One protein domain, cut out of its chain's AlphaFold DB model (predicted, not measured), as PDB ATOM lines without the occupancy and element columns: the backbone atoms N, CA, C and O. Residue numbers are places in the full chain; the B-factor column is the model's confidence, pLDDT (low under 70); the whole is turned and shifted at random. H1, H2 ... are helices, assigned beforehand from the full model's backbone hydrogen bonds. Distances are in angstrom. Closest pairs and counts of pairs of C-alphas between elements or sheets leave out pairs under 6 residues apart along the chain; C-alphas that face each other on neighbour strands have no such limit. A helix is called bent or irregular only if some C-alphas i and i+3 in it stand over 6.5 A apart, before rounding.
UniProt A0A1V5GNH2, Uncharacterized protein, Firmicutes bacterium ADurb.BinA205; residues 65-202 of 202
ATOM      1  N   GLN A  65     -29.024  30.378 -15.819       96.38
ATOM      2  CA  GLN A  65     -29.754  29.253 -16.406       96.38
ATOM      3  C   GLN A  65     -28.931  28.548 -17.496       96.38
ATOM      4  O   GLN A  65     -28.801  27.320 -17.500       96.38
ATOM      5  N   LYS A  66     -28.306  29.320 -18.392       95.88
ATOM      6  CA  LYS A  66     -27.482  28.782 -19.480       95.88
ATOM      7  C   LYS A  66     -26.217  28.090 -18.968       95.88
ATOM      8  O   LYS A  66     -25.833  27.048 -19.498       95.88
ATOM      9  N   GLN A  67     -25.544  28.652 -17.964       94.81
ATOM     10  CA  GLN A  67     -24.369  28.022 -17.347       94.81
ATOM     11  C   GLN A  67     -24.753  26.798 -16.502       94.81
ATOM     12  O   GLN A  67     -23.971  25.847 -16.415       94.81
ATOM     13  N   ASN A  68     -25.963  26.785 -15.940       95.94
ATOM     14  CA  ASN A  68     -26.519  25.646 -15.219       95.94
ATOM     15  C   ASN A  68     -26.701  24.437 -16.122       95.94
ATOM     16  O   ASN A  68     -26.123  23.386 -15.848       95.94
ATOM     17  N   GLN A  69     -27.396  24.621 -17.242       96.38
ATOM     18  CA  GLN A  69     -27.577  23.577 -18.251       96.38
ATOM     19  C   GLN A  69     -26.234  23.031 -18.747       96.38
ATOM     20  O   GLN A  69     -26.016  21.823 -18.754       96.38
ATOM     21  N   LYS A  70     -25.295  23.920 -19.088       96.31
ATOM     22  CA  LYS A  70     -23.975  23.519 -19.590       96.31
ATOM     23  C   LYS A  70     -23.167  22.714 -18.580       96.31
ATOM     24  O   LYS A  70     -22.545  21.734 -18.979       96.31
ATOM     25  N   ALA A  71     -23.148  23.091 -17.301       95.88
ATOM     26  CA  ALA A  71     -22.387  22.289 -16.346       95.88
ATOM     27  C   ALA A  71     -23.070  20.962 -16.023       95.88
ATOM     28  O   ALA A  71     -22.364  19.991 -15.791       95.88
ATOM     29  N   TRP A  72     -24.404  20.875 -16.075       96.25
ATOM     30  CA  TRP A  72     -25.078  19.574 -16.021       96.25
ATOM     31  C   TRP A  72     -24.657  18.677 -17.182       96.25
ATOM     32  O   TRP A  72     -24.370  17.504 -16.966       96.25
ATOM     33  N   THR A  73     -24.511  19.230 -18.391       96.75
ATOM     34  CA  THR A  73     -23.925  18.494 -19.519       96.75
ATOM     35  C   THR A  73     -22.496  18.038 -19.215       96.75
ATOM     36  O   THR A  73     -22.168  16.885 -19.471       96.75
ATOM     37  N   VAL A  74     -21.645  18.901 -18.643       96.44
ATOM     38  CA  VAL A  74     -20.275  18.517 -18.248       96.44
ATOM     39  C   VAL A  74     -20.285  17.403 -17.201       96.44
ATOM     40  O   VAL A  74     -19.547  16.435 -17.356       96.44
ATOM     41  N   MET A  75     -21.127  17.514 -16.171       96.50
ATOM     42  CA  MET A  75     -21.270  16.505 -15.123       96.50
ATOM     43  C   MET A  75     -21.699  15.166 -15.720       96.50
ATOM     44  O   MET A  75     -21.082  14.146 -15.443       96.50
ATOM     45  N   LEU A  76     -22.703  15.168 -16.600       96.94
ATOM     46  CA  LEU A  76     -23.185  13.957 -17.255       96.94
ATOM     47  C   LEU A  76     -22.096  13.302 -18.113       96.94
ATOM     48  O   LEU A  76     -21.859  12.106 -17.982       96.94
ATOM     49  N   VAL A  77     -21.395  14.080 -18.945       96.44
ATOM     50  CA  VAL A  77     -20.273  13.572 -19.755       96.44
ATOM     51  C   VAL A  77     -19.181  12.980 -18.861       96.44
ATOM     52  O   VAL A  77     -18.665  11.902 -19.151       96.44
ATOM     53  N   TRP A  78     -18.854  13.656 -17.759       96.44
ATOM     54  CA  TRP A  78     -17.845  13.196 -16.810       96.44
ATOM     55  C   TRP A  78     -18.233  11.878 -16.132       96.44
ATOM     56  O   TRP A  78     -17.419  10.953 -16.070       96.44
ATOM     57  N   LEU A  79     -19.477  11.778 -15.660       96.38
ATOM     58  CA  LEU A  79     -20.005  10.580 -15.011       96.38
ATOM     59  C   LEU A  79     -20.126   9.408 -15.987       96.38
ATOM     60  O   LEU A  79     -19.789   8.296 -15.608       96.38
ATOM     61  N   ILE A  80     -20.529   9.639 -17.241       97.38
ATOM     62  CA  ILE A  80     -20.557   8.590 -18.275       97.38
ATOM     63  C   ILE A  80     -19.145   8.065 -18.533       97.38
ATOM     64  O   ILE A  80     -18.924   6.855 -18.526       97.38
ATOM     65  N   MET A  81     -18.172   8.963 -18.711       95.81
ATOM     66  CA  MET A  81     -16.782   8.571 -18.945       95.81
ATOM     67  C   MET A  81     -16.214   7.763 -17.771       95.81
ATOM     68  O   MET A  81     -15.578   6.734 -17.984       95.81
ATOM     69  N   ASN A  82     -16.466   8.184 -16.529       96.38
ATOM     70  CA  ASN A  82     -16.033   7.433 -15.347       96.38
ATOM     71  C   ASN A  82     -16.844   6.152 -15.134       96.38
ATOM     72  O   ASN A  82     -16.302   5.181 -14.624       96.38
ATOM     73  N   GLY A  83     -18.102   6.111 -15.574       96.62
ATOM     74  CA  GLY A  83     -18.928   4.907 -15.585       96.62
ATOM     75  C   GLY A  83     -18.346   3.812 -16.480       96.62
ATOM     76  O   GLY A  83     -18.409   2.641 -16.120       96.62
ATOM     77  N   ILE A  84     -17.704   4.180 -17.594       96.81
ATOM     78  CA  ILE A  84     -16.972   3.232 -18.449       96.81
ATOM     79  C   ILE A  84     -15.779   2.642 -17.689       96.81
ATOM     80  O   ILE A  84     -15.635   1.423 -17.637       96.81
ATOM     81  N   TRP A  85     -14.958   3.480 -17.046       96.25
ATOM     82  CA  TRP A  85     -13.830   3.008 -16.232       96.25
ATOM     83  C   TRP A  85     -14.281   2.144 -15.053       96.25
ATOM     84  O   TRP A  85     -13.671   1.114 -14.775       96.25
ATOM     85  N   ALA A  86     -15.382   2.525 -14.406       95.25
ATOM     86  CA  ALA A  86     -16.011   1.748 -13.349       95.25
ATOM     87  C   ALA A  86     -16.433   0.366 -13.849       95.25
ATOM     88  O   ALA A  86     -16.129  -0.632 -13.208       95.25
ATOM     89  N   LEU A  87     -17.087   0.289 -15.013       96.50
ATOM     90  CA  LEU A  87     -17.495  -0.982 -15.603       96.50
ATOM     91  C   LEU A  87     -16.283  -1.868 -15.904       96.50
ATOM     92  O   LEU A  87     -16.294  -3.032 -15.525       96.50
ATOM     93  N   VAL A  88     -15.235  -1.308 -16.520       96.75
ATOM     94  CA  VAL A  88     -13.982  -2.012 -16.857       96.75
ATOM     95  C   VAL A  88     -13.290  -2.556 -15.597       96.75
ATOM     96  O   VAL A  88     -12.765  -3.671 -15.614       96.75
ATOM     97  N   TYR A  89     -13.327  -1.806 -14.493       96.12
ATOM     98  CA  TYR A  89     -12.842  -2.257 -13.185       96.12
ATOM     99  C   TYR A  89     -13.712  -3.376 -12.597       96.12
ATOM    100  O   TYR A  89     -13.191  -4.395 -12.154       96.12
ATOM    101  N   LEU A  90     -15.040  -3.233 -12.635       94.38
ATOM    102  CA  LEU A  90     -15.970  -4.211 -12.056       94.38
ATOM    103  C   LEU A  90     -15.940  -5.571 -12.765       94.38
ATOM    104  O   LEU A  90     -16.151  -6.593 -12.118       94.38
ATOM    105  N   ILE A  91     -15.656  -5.598 -14.069       96.12
ATOM    106  CA  ILE A  91     -15.456  -6.844 -14.829       96.12
ATOM    107  C   ILE A  91     -14.033  -7.414 -14.690       96.12
ATOM    108  O   ILE A  91     -13.742  -8.461 -15.262       96.12
ATOM    109  N   GLY A  92     -13.150  -6.744 -13.942       93.81
ATOM    110  CA  GLY A  92     -11.813  -7.232 -13.599       93.81
ATOM    111  C   GLY A  92     -10.739  -7.043 -14.673       93.81
ATOM    112  O   GLY A  92      -9.683  -7.662 -14.567       93.81
ATOM    113  N   ILE A  93     -10.968  -6.211 -15.699       95.88
ATOM    114  CA  ILE A  93      -9.946  -5.927 -16.729       95.88
ATOM    115  C   ILE A  93      -8.823  -5.046 -16.168       95.88
ATOM    116  O   ILE A  93      -7.669  -5.191 -16.565       95.88
ATOM    117  N   ILE A  94      -9.159  -4.128 -15.259       95.44
ATOM    118  CA  ILE A  94      -8.203  -3.257 -14.568       95.44
ATOM    119  C   ILE A  94      -8.325  -3.439 -13.055       95.44
ATOM    120  O   ILE A  94      -9.404  -3.756 -12.553       95.44
ATOM    121  N   GLY A  95      -7.237  -3.213 -12.327       93.44
ATOM    122  CA  GLY A  95      -7.188  -3.255 -10.872       93.44
ATOM    123  C   GLY A  95      -7.101  -1.869 -10.230       93.44
ATOM    124  O   GLY A  95      -7.355  -0.825 -10.835       93.44
ATOM    125  N   GLU A  96      -6.747  -1.861  -8.946       93.44
ATOM    126  CA  GLU A  96      -6.629  -0.630  -8.152       93.44
ATOM    127  C   GLU A  96      -5.447   0.246  -8.593       93.44
ATOM    128  O   GLU A  96      -5.528   1.474  -8.533       93.44
ATOM    129  N   ALA A  97      -4.360  -0.371  -9.068       91.25
ATOM    130  CA  ALA A  97      -3.178   0.343  -9.540       91.25
ATOM    131  C   ALA A  97      -3.497   1.194 -10.779       91.25
ATOM    132  O   ALA A  97      -3.099   2.356 -10.861       91.25
ATOM    133  N   GLU A  98      -4.275   0.659 -11.716       94.81
ATOM    134  CA  GLU A  98      -4.714   1.356 -12.920       94.81
ATOM    135  C   GLU A  98      -5.654   2.521 -12.589       94.81
ATOM    136  O   GLU A  98      -5.507   3.601 -13.157       94.81
ATOM    137  N   LEU A  99      -6.572   2.358 -11.629       94.50
ATOM    138  CA  LEU A  99      -7.423   3.453 -11.143       94.50
ATOM    139  C   LEU A  99      -6.611   4.562 -10.455       94.50
ATOM    140  O   LEU A  99      -6.928   5.754 -10.575       94.50
ATOM    141  N   PHE A 100      -5.537   4.189  -9.757       92.25
ATOM    142  CA  PHE A 100      -4.596   5.142  -9.180       92.25
ATOM    143  C   PHE A 100      -3.830   5.915 -10.259       92.25
ATOM    144  O   PHE A 100      -3.767   7.146 -10.208       92.25
ATOM    145  N   LEU A 101      -3.332   5.227 -11.289       94.19
ATOM    146  CA  LEU A 101      -2.704   5.866 -12.448       94.19
ATOM    147  C   LEU A 101      -3.684   6.770 -13.205       94.19
ATOM    148  O   LEU A 101      -3.309   7.874 -13.600       94.19
ATOM    149  N   LEU A 102      -4.948   6.362 -13.342       95.94
ATOM    150  CA  LEU A 102      -6.006   7.163 -13.960       95.94
ATOM    151  C   LEU A 102      -6.244   8.478 -13.203       95.94
ATOM    152  O   LEU A 102      -6.403   9.526 -13.823       95.94
ATOM    153  N   THR A 103      -6.195   8.451 -11.869       94.94
ATOM    154  CA  THR A 103      -6.269   9.665 -11.038       94.94
ATOM    155  C   THR A 103      -5.086  10.599 -11.307       94.94
ATOM    156  O   THR A 103      -5.272  11.805 -11.478       94.94
ATOM    157  N   GLY A 104      -3.869  10.053 -11.412       94.31
ATOM    158  CA  GLY A 104      -2.679  10.821 -11.794       94.31
ATOM    159  C   GLY A 104      -2.773  11.409 -13.208       94.31
ATOM    160  O   GLY A 104      -2.397  12.560 -13.436       94.31
ATOM    161  N   PHE A 105      -3.344  10.657 -14.150       96.00
ATOM    162  CA  PHE A 105      -3.625  11.136 -15.500       96.00
ATOM    163  C   PHE A 105      -4.634  12.293 -15.491       96.00
ATOM    164  O   PHE A 105      -4.383  13.324 -16.112       96.00
ATOM    165  N   TYR A 106      -5.730  12.182 -14.735       96.00
ATOM    166  CA  TYR A 106      -6.704  13.268 -14.591       96.00
ATOM    167  C   TYR A 106      -6.097  14.523 -13.968       96.00
ATOM    168  O   TYR A 106      -6.366  15.618 -14.462       96.00
ATOM    169  N   PHE A 107      -5.242  14.379 -12.952       94.12
ATOM    170  CA  PHE A 107      -4.484  15.496 -12.384       94.12
ATOM    171  C   PHE A 107      -3.668  16.220 -13.465       94.12
ATOM    172  O   PHE A 107      -3.795  17.432 -13.631       94.12
ATOM    173  N   LEU A 108      -2.878  15.485 -14.252       94.19
ATOM    174  CA  LEU A 108      -2.072  16.075 -15.322       94.19
ATOM    175  C   LEU A 108      -2.947  16.774 -16.375       94.19
ATOM    176  O   LEU A 108      -2.652  17.901 -16.784       94.19
ATOM    177  N   CYS A 109      -4.039  16.132 -16.794       92.69
ATOM    178  CA  CYS A 109      -4.982  16.707 -17.744       92.69
ATOM    179  C   CYS A 109      -5.624  17.999 -17.227       92.69
ATOM    180  O   CYS A 109      -5.776  18.933 -18.011       92.69
ATOM    181  N   ASP A 110      -5.978  18.083 -15.943       90.50
ATOM    182  CA  ASP A 110      -6.555  19.294 -15.347       90.50
ATOM    183  C   ASP A 110      -5.566  20.470 -15.393       90.50
ATOM    184  O   ASP A 110      -5.902  21.558 -15.872       90.50
ATOM    185  N   TYR A 111      -4.298  20.232 -15.039       88.56
ATOM    186  CA  TYR A 111      -3.244  21.245 -15.158       88.56
ATOM    187  C   TYR A 111      -3.050  21.709 -16.604       88.56
ATOM    188  O   TYR A 111      -3.002  22.916 -16.864       88.56
ATOM    189  N   ILE A 112      -3.001  20.779 -17.563       89.25
ATOM    190  CA  ILE A 112      -2.918  21.114 -18.992       89.25
ATOM    191  C   ILE A 112      -4.145  21.930 -19.428       89.25
ATOM    192  O   ILE A 112      -4.014  22.908 -20.171       89.25
ATOM    193  N   CYS A 113      -5.334  21.577 -18.937       88.31
ATOM    194  CA  CYS A 113      -6.576  22.274 -19.248       88.31
ATOM    195  C   CYS A 113      -6.572  23.726 -18.761       88.31
ATOM    196  O   CYS A 113      -7.040  24.618 -19.477       88.31
ATOM    197  N   ILE A 114      -6.062  23.967 -17.554       84.50
ATOM    198  CA  ILE A 114      -6.016  25.297 -16.942       84.50
ATOM    199  C   ILE A 114      -4.940  26.173 -17.594       84.50
ATOM    200  O   ILE A 114      -5.181  27.366 -17.791       84.50
ATOM    201  N   LEU A 115      -3.781  25.600 -17.932       83.44
ATOM    202  CA  LEU A 115      -2.629  26.346 -18.446       83.44
ATOM    203  C   LEU A 115      -2.674  26.576 -19.961       83.44
ATOM    204  O   LEU A 115      -2.318  27.664 -20.411       83.44
ATOM    205  N   PHE A 116      -3.122  25.585 -20.736       83.44
ATOM    206  CA  PHE A 116      -3.034  25.605 -22.199       83.44
ATOM    207  C   PHE A 116      -4.412  25.568 -22.866       83.44
ATOM    208  O   PHE A 116      -4.822  26.527 -23.526       83.44
ATOM    209  N   PHE A 117      -5.156  24.469 -22.707       86.06
ATOM    210  CA  PHE A 117      -6.415  24.267 -23.423       86.06
ATOM    211  C   PHE A 117      -7.380  23.330 -22.696       86.06
ATOM    212  O   PHE A 117      -7.139  22.135 -22.585       86.06
ATOM    213  N   CYS A 118      -8.539  23.864 -22.298       88.19
ATOM    214  CA  CYS A 118      -9.620  23.077 -21.710       88.19
ATOM    215  C   CYS A 118     -10.707  22.731 -22.755       88.19
ATOM    216  O   CYS A 118     -11.373  23.646 -23.273       88.19
ATOM    217  N   PRO A 119     -10.971  21.435 -23.026       89.81
ATOM    218  CA  PRO A 119     -12.017  21.014 -23.952       89.81
ATOM    219  C   PRO A 119     -13.418  21.343 -23.422       89.81
ATOM    220  O   PRO A 119     -14.245  21.850 -24.183       89.81
ATOM    221  N   PHE A 120     -13.673  21.173 -22.117       90.75
ATOM    222  CA  PHE A 120     -14.955  21.527 -21.494       90.75
ATOM    223  C   PHE A 120     -15.267  23.013 -21.650       90.75
ATOM    224  O   PHE A 120     -16.382  23.388 -22.018       90.75
ATOM    225  N   ARG A 121     -14.258  23.869 -21.450       88.62
ATOM    226  CA  ARG A 121     -14.374  25.313 -21.662       88.62
ATOM    227  C   ARG A 121     -14.730  25.633 -23.113       88.62
ATOM    228  O   ARG A 121     -15.629  26.438 -23.350       88.62
ATOM    229  N   SER A 122     -14.004  25.048 -24.065       88.06
ATOM    230  CA  SER A 122     -14.109  25.376 -25.491       88.06
ATOM    231  C   SER A 122     -15.405  24.855 -26.122       88.06
ATOM    232  O   SER A 122     -16.103  25.596 -26.812       88.06
ATOM    233  N   LYS A 123     -15.756  23.592 -25.862       91.00
ATOM    234  CA  LYS A 123     -16.851  22.898 -26.552       91.00
ATOM    235  C   LYS A 123     -18.198  23.033 -25.837       91.00
ATOM    236  O   LYS A 123     -19.200  23.275 -26.508       91.00
ATOM    237  N   ILE A 124     -18.230  22.940 -24.503       92.50
ATOM    238  CA  ILE A 124     -19.487  22.883 -23.731       92.50
ATOM    239  C   ILE A 124     -19.792  24.232 -23.073       92.50
ATOM    240  O   ILE A 124     -20.795  24.884 -23.381       92.50
ATOM    241  N   MET A 125     -18.894  24.708 -22.210       91.69
ATOM    242  CA  MET A 125     -19.116  25.927 -21.432       91.69
ATOM    243  C   MET A 125     -19.116  27.185 -22.314       91.69
ATOM    244  O   MET A 125     -19.865  28.126 -22.047       91.69
ATOM    245  N   LYS A 126     -18.339  27.188 -23.405       88.62
ATOM    246  CA  LYS A 126     -18.188  28.295 -24.369       88.62
ATOM    247  C   LYS A 126     -17.843  29.631 -23.695       88.62
ATOM    248  O   LYS A 126     -18.381  30.673 -24.059       88.62
ATOM    249  N   ASN A 127     -16.968  29.590 -22.689       85.31
ATOM    250  CA  ASN A 127     -16.532  30.771 -21.938       85.31
ATOM    251  C   ASN A 127     -15.221  31.342 -22.506       85.31
ATOM    252  O   ASN A 127     -14.349  30.604 -22.982       85.31
ATOM    253  N   LYS A 128     -15.046  32.668 -22.418       80.25
ATOM    254  CA  LYS A 128     -13.868  33.387 -22.946       80.25
ATOM    255  C   LYS A 128     -12.558  33.026 -22.242       80.25
ATOM    256  O   LYS A 128     -11.509  33.081 -22.868       80.25
ATOM    257  N   CYS A 129     -12.608  32.602 -20.985       82.06
ATOM    258  CA  CYS A 129     -11.442  32.235 -20.181       82.06
ATOM    259  C   CYS A 129     -11.829  31.262 -19.056       82.06
ATOM    260  O   CYS A 129     -13.014  31.090 -18.760       82.06
ATOM    261  N   CYS A 130     -10.832  30.635 -18.422       83.19
ATOM    262  CA  CYS A 130     -11.049  29.794 -17.239       83.19
ATOM    263  C   CYS A 130     -11.520  30.619 -16.028       83.19
ATOM    264  O   CYS A 130     -12.322  30.128 -15.239       83.19
ATOM    265  N   VAL A 131     -11.128  31.898 -15.944       86.75
ATOM    266  CA  VAL A 131     -11.582  32.837 -14.901       86.75
ATOM    267  C   VAL A 131     -13.111  32.958 -14.886       86.75
ATOM    268  O   VAL A 131     -13.723  32.827 -13.829       86.75
ATOM    269  N   ASN A 132     -13.754  33.025 -16.055       87.00
ATOM    270  CA  ASN A 132     -15.220  33.117 -16.170       87.00
ATOM    271  C   ASN A 132     -15.908  31.741 -16.216       87.00
ATOM    272  O   ASN A 132     -17.111  31.647 -16.439       87.00
ATOM    273  N   CYS A 133     -15.169  30.643 -16.033       89.56
ATOM    274  CA  CYS A 133     -15.726  29.300 -16.150       89.56
ATOM    275  C   CYS A 133     -16.416  28.850 -14.854       89.56
ATOM    276  O   CYS A 133     -15.762  28.765 -13.817       89.56
ATOM    277  N   ARG A 134     -17.720  28.532 -14.895       91.75
ATOM    278  CA  ARG A 134     -18.486  28.063 -13.718       91.75
ATOM    279  C   ARG A 134     -17.846  26.850 -13.034       91.75
ATOM    280  O   ARG A 134     -17.775  26.822 -11.816       91.75
ATOM    281  N   ILE A 135     -17.344  25.896 -13.812       92.06
ATOM    282  CA  ILE A 135     -16.827  24.603 -13.327       92.06
ATOM    283  C   ILE A 135     -15.345  24.632 -12.929       92.06
ATOM    284  O   ILE A 135     -14.699  23.594 -12.905       92.06
ATOM    285  N   TYR A 136     -14.765  25.811 -12.693       90.25
ATOM    286  CA  TYR A 136     -13.327  25.919 -12.423       90.25
ATOM    287  C   TYR A 136     -12.884  25.078 -11.213       90.25
ATOM    288  O   TYR A 136     -11.871  24.397 -11.292       90.25
ATOM    289  N   ASP A 137     -13.662  25.077 -10.130       91.06
ATOM    290  CA  ASP A 137     -13.320  24.352  -8.894       91.06
ATOM    291  C   ASP A 137     -13.798  22.885  -8.896       91.06
ATOM    292  O   ASP A 137     -13.690  22.185  -7.894       91.06
ATOM    293  N   TRP A 138     -14.330  22.389 -10.023       94.44
ATOM    294  CA  TRP A 138     -14.729  20.980 -10.165       94.44
ATOM    295  C   TRP A 138     -13.528  20.043 -10.355       94.44
ATOM    296  O   TRP A 138     -13.684  18.831 -10.214       94.44
ATOM    297  N   GLY A 139     -12.340  20.586 -10.654       92.00
ATOM    298  CA  GLY A 139     -11.137  19.815 -10.983       92.00
ATOM    299  C   GLY A 139     -10.785  18.762  -9.932       92.00
ATOM    300  O   GLY A 139     -10.523  17.618 -10.286       92.00
ATOM    301  N   HIS A 140     -10.889  19.086  -8.637       93.56
ATOM    302  CA  HIS A 140     -10.623  18.118  -7.564       93.56
ATOM    303  C   HIS A 140     -11.608  16.947  -7.552       93.56
ATOM    304  O   HIS A 140     -11.187  15.801  -7.403       93.56
ATOM    305  N   PHE A 141     -12.903  17.224  -7.723       96.81
ATOM    306  CA  PHE A 141     -13.925  16.179  -7.789       96.81
ATOM    307  C   PHE A 141     -13.699  15.271  -8.997       96.81
ATOM    308  O   PHE A 141     -13.712  14.047  -8.871       96.81
ATOM    309  N   MET A 142     -13.437  15.876 -10.156       95.62
ATOM    310  CA  MET A 142     -13.142  15.138 -11.377       95.62
ATOM    311  C   MET A 142     -11.908  14.254 -11.179       95.62
ATOM    312  O   MET A 142     -11.984  13.036 -11.295       95.62
ATOM    313  N   MET A 143     -10.802  14.843 -10.743       95.38
ATOM    314  CA  MET A 143      -9.549  14.143 -10.491       95.38
ATOM    315  C   MET A 143      -9.704  12.921  -9.581       95.38
ATOM    316  O   MET A 143      -9.215  11.853  -9.929       95.38
ATOM    317  N   PHE A 144     -10.408  13.053  -8.455       96.56
ATOM    318  CA  PHE A 144     -10.551  11.970  -7.480       96.56
ATOM    319  C   PHE A 144     -11.732  11.027  -7.734       96.56
ATOM    320  O   PHE A 144     -11.919  10.094  -6.960       96.56
ATOM    321  N   THR A 145     -12.506  11.196  -8.812       96.50
ATOM    322  CA  THR A 145     -13.638  10.299  -9.121       96.50
ATOM    323  C   THR A 145     -13.245   8.807  -9.165       96.50
ATOM    324  O   THR A 145     -13.968   8.007  -8.567       96.50
ATOM    325  N   PRO A 146     -12.100   8.392  -9.759       95.56
ATOM    326  CA  PRO A 146     -11.701   6.978  -9.778       95.56
ATOM    327  C   PRO A 146     -11.437   6.384  -8.385       95.56
ATOM    328  O   PRO A 146     -11.592   5.181  -8.186       95.56
ATOM    329  N   MET A 147     -11.074   7.217  -7.403       94.00
ATOM    330  CA  MET A 147     -10.766   6.777  -6.036       94.00
ATOM    331  C   MET A 147     -11.982   6.227  -5.286       94.00
ATOM    332  O   MET A 147     -11.806   5.522  -4.297       94.00
ATOM    333  N   LEU A 148     -13.204   6.502  -5.755       95.56
ATOM    334  CA  LEU A 148     -14.427   5.948  -5.169       95.56
ATOM    335  C   LEU A 148     -14.409   4.409  -5.129       95.56
ATOM    336  O   LEU A 148     -14.920   3.808  -4.183       95.56
ATOM    337  N   PHE A 149     -13.799   3.773  -6.132       92.94
ATOM    338  CA  PHE A 149     -13.792   2.316  -6.282       92.94
ATOM    339  C   PHE A 149     -12.713   1.618  -5.447       92.94
ATOM    340  O   PHE A 149     -12.848   0.432  -5.155       92.94
ATOM    341  N   ILE A 150     -11.680   2.344  -5.009       91.94
ATOM    342  CA  ILE A 150     -10.592   1.788  -4.201       91.94
ATOM    343  C   ILE A 150     -10.980   1.889  -2.722       91.94
ATOM    344  O   ILE A 150     -11.035   2.977  -2.145       91.94
ATOM    345  N   LYS A 151     -11.259   0.743  -2.096       89.44
ATOM    346  CA  LYS A 151     -11.790   0.662  -0.725       89.44
ATOM    347  C   LYS A 151     -10.691   0.807   0.327       89.44
ATOM    348  O   LYS A 151     -10.381  -0.132   1.055       89.44
ATOM    349  N   ASN A 152     -10.110   1.997   0.431       88.62
ATOM    350  CA  ASN A 152      -9.169   2.331   1.496       88.62
ATOM    351  C   ASN A 152      -9.406   3.750   2.038       88.62
ATOM    352  O   ASN A 152     -10.056   4.589   1.408       88.62
ATOM    353  N   PHE A 153      -8.852   4.019   3.223       90.38
ATOM    354  CA  PHE A 153      -9.006   5.301   3.909       90.38
ATOM    355  C   PHE A 153      -8.496   6.493   3.084       90.38
ATOM    356  O   PHE A 153      -9.175   7.516   2.999       90.38
ATOM    357  N   PHE A 154      -7.321   6.377   2.461       90.88
ATOM    358  CA  PHE A 154      -6.705   7.465   1.699       90.88
ATOM    359  C   PHE A 154      -7.547   7.843   0.475       90.88
ATOM    360  O   PHE A 154      -7.830   9.018   0.258       90.88
ATOM    361  N   SER A 155      -8.003   6.853  -0.286       93.50
ATOM    362  CA  SER A 155      -8.825   7.027  -1.481       93.50
ATOM    363  C   SER A 155     -10.182   7.645  -1.148       93.50
ATOM    364  O   SER A 155     -10.559   8.662  -1.734       93.50
ATOM    365  N   TRP A 156     -10.894   7.101  -0.160       94.69
ATOM    366  CA  TRP A 156     -12.210   7.615   0.219       94.69
ATOM    367  C   TRP A 156     -12.139   9.004   0.844       94.69
ATOM    368  O   TRP A 156     -12.932   9.872   0.484       94.69
ATOM    369  N   SER A 157     -11.177   9.259   1.734       95.56
ATOM    370  CA  SER A 157     -11.024  10.591   2.330       95.56
ATOM    371  C   SER A 157     -10.731  11.666   1.277       95.56
ATOM    372  O   SER A 157     -11.322  12.745   1.349       95.56
ATOM    373  N   LEU A 158      -9.912  11.372   0.260       96.00
ATOM    374  CA  LEU A 158      -9.673  12.289  -0.861       96.00
ATOM    375  C   LEU A 158     -10.942  12.522  -1.689       96.00
ATOM    376  O   LEU A 158     -11.307  13.673  -1.941       96.00
ATOM    377  N   PHE A 159     -11.651  11.450  -2.057       97.19
ATOM    378  CA  PHE A 159     -12.892  11.552  -2.822       97.19
ATOM    379  C   PHE A 159     -13.944  12.385  -2.078       97.19
ATOM    380  O   PHE A 159     -14.420  13.390  -2.605       97.19
ATOM    381  N   PHE A 160     -14.264  12.050  -0.826       96.88
ATOM    382  CA  PHE A 160     -15.291  12.770  -0.070       96.88
ATOM    383  C   PHE A 160     -14.897  14.219   0.236       96.88
ATOM    384  O   PHE A 160     -15.747  15.107   0.174       96.88
ATOM    385  N   THR A 161     -13.614  14.500   0.477       96.88
ATOM    386  CA  THR A 161     -13.143  15.886   0.633       96.88
ATOM    387  C   THR A 161     -13.343  16.686  -0.655       96.88
ATOM    388  O   THR A 161     -13.792  17.832  -0.604       96.88
ATOM    389  N   SER A 162     -13.091  16.085  -1.820       96.81
ATOM    390  CA  SER A 162     -13.326  16.747  -3.106       96.81
ATOM    391  C   SER A 162     -14.812  17.024  -3.368       96.81
ATOM    392  O   SER A 162     -15.161  18.095  -3.867       96.81
ATOM    393  N   VAL A 163     -15.702  16.121  -2.939       97.19
ATOM    394  CA  VAL A 163     -17.158  16.328  -2.966       97.19
ATOM    395  C   VAL A 163     -17.565  17.490  -2.055       97.19
ATOM    396  O   VAL A 163     -18.379  18.317  -2.459       97.19
ATOM    397  N   ILE A 164     -16.973  17.624  -0.864       96.56
ATOM    398  CA  ILE A 164     -17.231  18.766   0.032       96.56
ATOM    399  C   ILE A 164     -16.827  20.090  -0.631       96.56
ATOM    400  O   ILE A 164     -17.582  21.065  -0.564       96.56
ATOM    401  N   VAL A 165     -15.663  20.138  -1.293       95.19
ATOM    402  CA  VAL A 165     -15.216  21.321  -2.053       95.19
ATOM    403  C   VAL A 165     -16.214  21.657  -3.163       95.19
ATOM    404  O   VAL A 165     -16.657  22.804  -3.251       95.19
ATOM    405  N   LEU A 166     -16.639  20.657  -3.944       96.19
ATOM    406  CA  LEU A 166     -17.635  20.817  -5.005       96.19
ATOM    407  C   LEU A 166     -18.966  21.357  -4.466       96.19
ATOM    408  O   LEU A 166     -19.467  22.363  -4.963       96.19
ATOM    409  N   ILE A 167     -19.532  20.728  -3.434       96.12
ATOM    410  CA  ILE A 167     -20.811  21.139  -2.835       96.12
ATOM    411  C   ILE A 167     -20.724  22.579  -2.347       96.12
ATOM    412  O   ILE A 167     -21.610  23.389  -2.615       96.12
ATOM    413  N   ARG A 168     -19.639  22.931  -1.657       94.88
ATOM    414  CA  ARG A 168     -19.432  24.301  -1.201       94.88
ATOM    415  C   ARG A 168     -19.399  25.286  -2.368       94.88
ATOM    416  O   ARG A 168     -19.995  26.357  -2.263       94.88
ATOM    417  N   TRP A 169     -18.679  24.961  -3.437       95.00
ATOM    418  CA  TRP A 169     -18.612  25.794  -4.634       95.00
ATOM    419  C   TRP A 169     -19.999  26.010  -5.245       95.00
ATOM    420  O   TRP A 169     -20.370  27.149  -5.527       95.00
ATOM    421  N   GLU A 170     -20.797  24.948  -5.360       96.00
ATOM    422  CA  GLU A 170     -22.169  25.014  -5.869       96.00
ATOM    423  C   GLU A 170     -23.093  25.840  -4.967       96.00
ATOM    424  O   GLU A 170     -23.862  26.659  -5.466       96.00
ATOM    425  N   ILE A 171     -22.970  25.720  -3.641       95.00
ATOM    426  CA  ILE A 171     -23.712  26.562  -2.690       95.00
ATOM    427  C   ILE A 171     -23.340  28.039  -2.871       95.00
ATOM    428  O   ILE A 171     -24.220  28.897  -2.864       95.00
ATOM    429  N   LEU A 172     -22.051  28.356  -3.027       93.44
ATOM    430  CA  LEU A 172     -21.604  29.734  -3.249       93.44
ATOM    431  C   LEU A 172     -22.112  30.288  -4.581       93.44
ATOM    432  O   LEU A 172     -22.527  31.441  -4.631       93.44
ATOM    433  N   TYR A 173     -22.110  29.469  -5.630       94.69
ATOM    434  CA  TYR A 173     -22.659  29.840  -6.928       94.69
ATOM    435  C   TYR A 173     -24.171  30.086  -6.865       94.69
ATOM    436  O   TYR A 173     -24.654  31.060  -7.433       94.69
ATOM    437  N   ALA A 174     -24.912  29.240  -6.147       94.75
ATOM    438  CA  ALA A 174     -26.356  29.380  -5.985       94.75
ATOM    439  C   ALA A 174     -26.743  30.597  -5.132       94.75
ATOM    440  O   ALA A 174     -27.722  31.267  -5.440       94.75
ATOM    441  N   LYS A 175     -25.977  30.893  -4.072       94.94
ATOM    442  CA  LYS A 175     -26.228  32.043  -3.188       94.94
ATOM    443  C   LYS A 175     -25.809  33.378  -3.796       94.94
ATOM    444  O   LYS A 175     -26.446  34.383  -3.510       94.94
ATOM    445  N   HIS A 176     -24.727  33.386  -4.573       95.00
ATOM    446  CA  HIS A 176     -24.100  34.606  -5.081       95.00
ATOM    447  C   HIS A 176     -23.701  34.493  -6.561       95.00
ATOM    448  O   HIS A 176     -22.508  34.590  -6.891       95.00
ATOM    449  N   PRO A 177     -24.660  34.252  -7.474       94.19
ATOM    450  CA  PRO A 177     -24.374  34.085  -8.898       94.19
ATOM    451  C   PRO A 177     -23.736  35.326  -9.545       94.19
ATOM    452  O   PRO A 177     -22.940  35.188 -10.479       94.19
ATOM    453  N   GLU A 178     -24.013  36.524  -9.026       94.06
ATOM    454  CA  GLU A 178     -23.459  37.809  -9.471       94.06
ATOM    455  C   GLU A 178     -21.927  37.844  -9.410       94.06
ATOM    456  O   GLU A 178     -21.250  38.487 -10.212       94.06
ATOM    457  N   ARG A 179     -21.322  37.076  -8.503       93.88
ATOM    458  CA  ARG A 179     -19.863  37.066  -8.371       93.88
ATOM    459  C   ARG A 179     -19.168  36.335  -9.517       93.88
ATOM    460  O   ARG A 179     -17.973  36.542  -9.726       93.88
ATOM    461  N   PHE A 180     -19.900  35.502 -10.261       92.81
ATOM    462  CA  PHE A 180     -19.376  34.586 -11.277       92.81
ATOM    463  C   PHE A 180     -19.559  35.076 -12.717       92.81
ATOM    464  O   PHE A 180     -19.077  34.410 -13.637       92.81
ATOM    465  N   TRP A 181     -20.222  36.216 -12.923       93.38
ATOM    466  CA  TRP A 181     -20.526  36.750 -14.248       93.38
ATOM    467  C   TRP A 181     -19.822  38.088 -14.508       93.38
ATOM    468  O   TRP A 181     -19.925  39.024 -13.720       93.38
ATOM    469  N   ASP A 182     -19.149  38.208 -15.653       91.44
ATOM    470  CA  ASP A 182     -18.432  39.418 -16.081       91.44
ATOM    471  C   ASP A 182     -19.340  40.629 -16.339       91.44
ATOM    472  O   ASP A 182     -18.870  41.766 -16.284       91.44
ATOM    473  N   GLY A 183     -20.638  40.404 -16.561       91.31
ATOM    474  CA  GLY A 183     -21.636  41.473 -16.656       91.31
ATOM    475  C   GLY A 183     -22.002  42.121 -15.318       91.31
ATOM    476  O   GLY A 183     -22.481  43.247 -15.314       91.31
ATOM    477  N   SER A 184     -21.736  41.454 -14.189       92.94
ATOM    478  CA  SER A 184     -22.072  41.958 -12.842       92.94
ATOM    479  C   SER A 184     -20.859  42.117 -11.921       92.94
ATOM    480  O   SER A 184     -20.955  42.825 -10.922       92.94
ATOM    481  N   ASN A 185     -19.702  41.538 -12.269       93.56
ATOM    482  CA  ASN A 185     -18.449  41.663 -11.524       93.56
ATOM    483  C   ASN A 185     -17.321  42.246 -12.399       93.56
ATOM    484  O   ASN A 185     -16.800  41.573 -13.295       93.56
ATOM    485  N   LYS A 186     -16.868  43.467 -12.083       91.31
ATOM    486  CA  LYS A 186     -15.799  44.182 -12.806       91.31
ATOM    487  C   LYS A 186     -14.470  43.418 -12.811       91.31
ATOM    488  O   LYS A 186     -13.723  43.519 -13.784       91.31
ATOM    489  N   ILE A 187     -14.166  42.628 -11.774       88.75
ATOM    490  CA  ILE A 187     -12.896  41.878 -11.683       88.75
ATOM    491  C   ILE A 187     -12.782  40.810 -12.783       88.75
ATOM    492  O   ILE A 187     -11.683  40.490 -13.228       88.75
ATOM    493  N   LEU A 188     -13.908  40.280 -13.256       88.50
ATOM    494  CA  LEU A 188     -13.950  39.234 -14.283       88.50
ATOM    495  C   LEU A 188     -13.822  39.772 -15.717       88.50
ATOM    496  O   LEU A 188     -13.715  38.997 -16.672       88.50
ATOM    497  N   GLN A 189     -13.836  41.093 -15.884       88.50
ATOM    498  CA  GLN A 189     -13.693  41.739 -17.183       88.50
ATOM    499  C   GLN A 189     -12.225  41.778 -17.609       88.50
ATOM    500  O   GLN A 189     -11.322  41.959 -16.792       88.50
ATOM    501  N   CYS A 190     -11.974  41.663 -18.916       84.19
ATOM    502  CA  CYS A 190     -10.615  41.612 -19.463       84.19
ATOM    503  C   CYS A 190      -9.750  42.820 -19.067       84.19
ATOM    504  O   CYS A 190      -8.547  42.655 -18.884       84.19
ATOM    505  N   ALA A 191     -10.356  44.000 -18.881       83.50
ATOM    506  CA  ALA A 191      -9.668  45.220 -18.454       83.50
ATOM    507  C   ALA A 191      -8.978  45.082 -17.083       83.50
ATOM    508  O   ALA A 191      -7.954  45.714 -16.843       83.50
ATOM    509  N   ASN A 192      -9.501  44.220 -16.206       83.06
ATOM    510  CA  ASN A 192      -9.003  44.017 -14.844       83.06
ATOM    511  C   ASN A 192      -8.270  42.674 -14.675       83.06
ATOM    512  O   ASN A 192      -7.978  42.259 -13.550       83.06
ATOM    513  N   CYS A 193      -7.976  41.968 -15.774       80.19
ATOM    514  CA  CYS A 193      -7.425  40.621 -15.716       80.19
ATOM    515  C   CYS A 193      -5.952  40.612 -15.283       80.19
ATOM    516  O   CYS A 193      -5.069  41.059 -16.015       80.19
ATOM    517  N   ARG A 194      -5.679  40.039 -14.103       76.31
ATOM    518  CA  ARG A 194      -4.315  39.818 -13.591       76.31
ATOM    519  C   ARG A 194      -3.726  38.468 -14.015       76.31
ATOM    520  O   ARG A 194      -2.506  38.314 -14.047       76.31
ATOM    521  N   ASP A 195      -4.579  37.513 -14.387       71.00
ATOM    522  CA  ASP A 195      -4.168  36.175 -14.810       71.00
ATOM    523  C   ASP A 195      -3.719  36.198 -16.286       71.00
ATOM    524  O   ASP A 195      -4.520  36.341 -17.212       71.00
ATOM    525  N   LYS A 196      -2.411  36.029 -16.536       63.06
ATOM    526  CA  LYS A 196      -1.834  36.010 -17.899       63.06
ATOM    527  C   LYS A 196      -2.172  34.745 -18.706       63.06
ATOM    528  O   LYS A 196      -1.832  34.676 -19.884       63.06
ATOM    529  N   THR A 197      -2.876  33.778 -18.120       59.91
ATOM    530  CA  THR A 197      -3.254  32.497 -18.752       59.91
ATOM    531  C   THR A 197      -4.164  32.657 -19.975       59.91
ATOM    532  O   THR A 197      -4.300  31.734 -20.769       59.91
ATOM    533  N   CYS A 198      -4.759  33.835 -20.184       60.38
ATOM    534  CA  CYS A 198      -5.586  34.119 -21.360       60.38
ATOM    535  C   CYS A 198      -4.795  34.585 -22.597       60.38
ATOM    536  O   CYS A 198      -5.379  34.636 -23.675       60.38
ATOM    537  N   LYS A 199      -3.504  34.940 -22.466       54.38
ATOM    538  CA  LYS A 199      -2.710  35.538 -23.559       54.38
ATOM    539  C   LYS A 199      -2.220  34.538 -24.612       54.38
ATOM    540  O   LYS A 199      -1.885  34.956 -25.711       54.38
ATOM    541  N   PHE A 200      -2.213  33.240 -24.316       52.25
ATOM    542  CA  PHE A 200      -1.710  32.201 -25.228       52.25
ATOM    543  C   PHE A 200      -2.717  31.759 -26.306       52.25
ATOM    544  O   PHE A 200      -2.587  30.675 -26.863       52.25
ATOM    545  N   LYS A 201      -3.743  32.567 -26.594       43.66
ATOM    546  CA  LYS A 201      -4.755  32.258 -27.609       43.66
ATOM    547  C   LYS A 201      -4.779  33.350 -28.678       43.66
ATOM    548  O   LYS A 201      -5.594  34.267 -28.602       43.66
ATOM    549  N   HIS A 202      -3.852  33.231 -29.622       34.50
ATOM    550  CA  HIS A 202      -4.030  33.698 -30.993       34.50
ATOM    551  C   HIS A 202      -4.474  32.512 -31.845       34.50
ATOM    552  O   HIS A 202      -3.965  31.398 -31.584       34.50
TER     553      HIS A 202
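What this domain is: This is residues 65 to 202 of the 202 residues of an uncharacterized protein of Firmicutes bacterium ADurb.BinA205 (UniProt A0A1V5GNH2). Four long helices, H1, H2, H4 and H5, run side by side in a bundle, their directions alternating along the chain, with H4 in the middle and the other three packed on it. Look at the end of the bundle where H1 begins: short H3 packs there on H1, short H6 follows the last turn of H5, and residues 181 to 202, with no named element, lie beyond this end and draw out the longest axis. The bundle is well formed around H4 but not closed between H1 and H5, which stay apart. The printed part has 138 residues with six named helices, H1 to H6 in that order, and no named strand; the class is all helix. The whole is compact, with a radius of gyration of the C-alphas of 16.5 A and spans of 52 by 35 by 25 A.

How they stand to each other: Start at the first printed residue, where H1, residues 65 to 90, begins. It is near H2, residues 96 to 115, but their closest C-alphas are 8.1 A apart. With its residues 67 to 74 alone, H1 touches H3, residues 119 to 125; the closest C-alphas are those of Lys 70 and Met 125 at 5.7 A, and the tilt is steep, 47 degrees, opposite ways. H2 is close to H3 but not clearly touching it, the closest C-alphas being those of Cys 113 and Pro 119 at 7.3 A. Go on to the hub, H4, residues 136 to 149, which touches three helices. H1 touches it with residues 78 to 86 alone, the C-alphas of Asn 82 and Pro 146 being closest at 7.1 A, at a shallow tilt of 23 degrees, the same way. H2 touches H4 opposite ways at a shallow tilt of 8 degrees; the C-alphas of Tyr 106 and Met 143 come closest, 5.1 A apart. H4 and H5, residues 153 to 175, form a helical hairpin: they touch at C-alphas 141 and 162, the closest pair at 4.8 A, opposite ways at a shallow tilt of 32 degrees, only just short of steep. Helix packing is mostly aligned, three of four touching pairs being at a shallow tilt. H6, residues 177 to 180, touches no helix but is close to H5, with the C-alphas of Tyr 173 and Phe 180 closest at 7.2 A. In H1, H2 and H5 every O i to N i+4 pair is within hydrogen-bond range; in H3 it is 2 of 3, in H4 it is 4 of 10, beside 8 of 11 O i to N i+3 pairs, and H6 is too short for such a pair.

Where its parts are: Find C-alpha 65 at (-29.754, 29.253, -16.406); from there H1 runs 36.5 A to Leu 90. H2 runs 29.1 A from Glu 96 to C-alpha 115 at (-2.629, 26.346, -18.446). H3 spans 9.0 A from Pro 119 to Met 125 and is neither bent nor irregular, but only just: C-alphas 122 and 125 are 6.5 A apart. H4 covers 24.4 A from Tyr 136 to Phe 149 and is irregular, C-alphas 143 and 146 being 7.5 A apart. H5 runs 32.6 A from Phe 153 to Lys 175, and H6, from Pro 177, ends at C-alpha 180, (-19.376, 34.586, -11.277).

The domain as a whole: The two C-alphas farthest apart, those of Gly 92 and Ala 191, are 52.7 A apart. The printed part has no cut and ends at His 202, the chain's last residue. The links are tight but for the short one from H3 to H4; no link is long. Mean pLDDT of the printed part is 90.5, and look for values under 70 at residues 196 to 202.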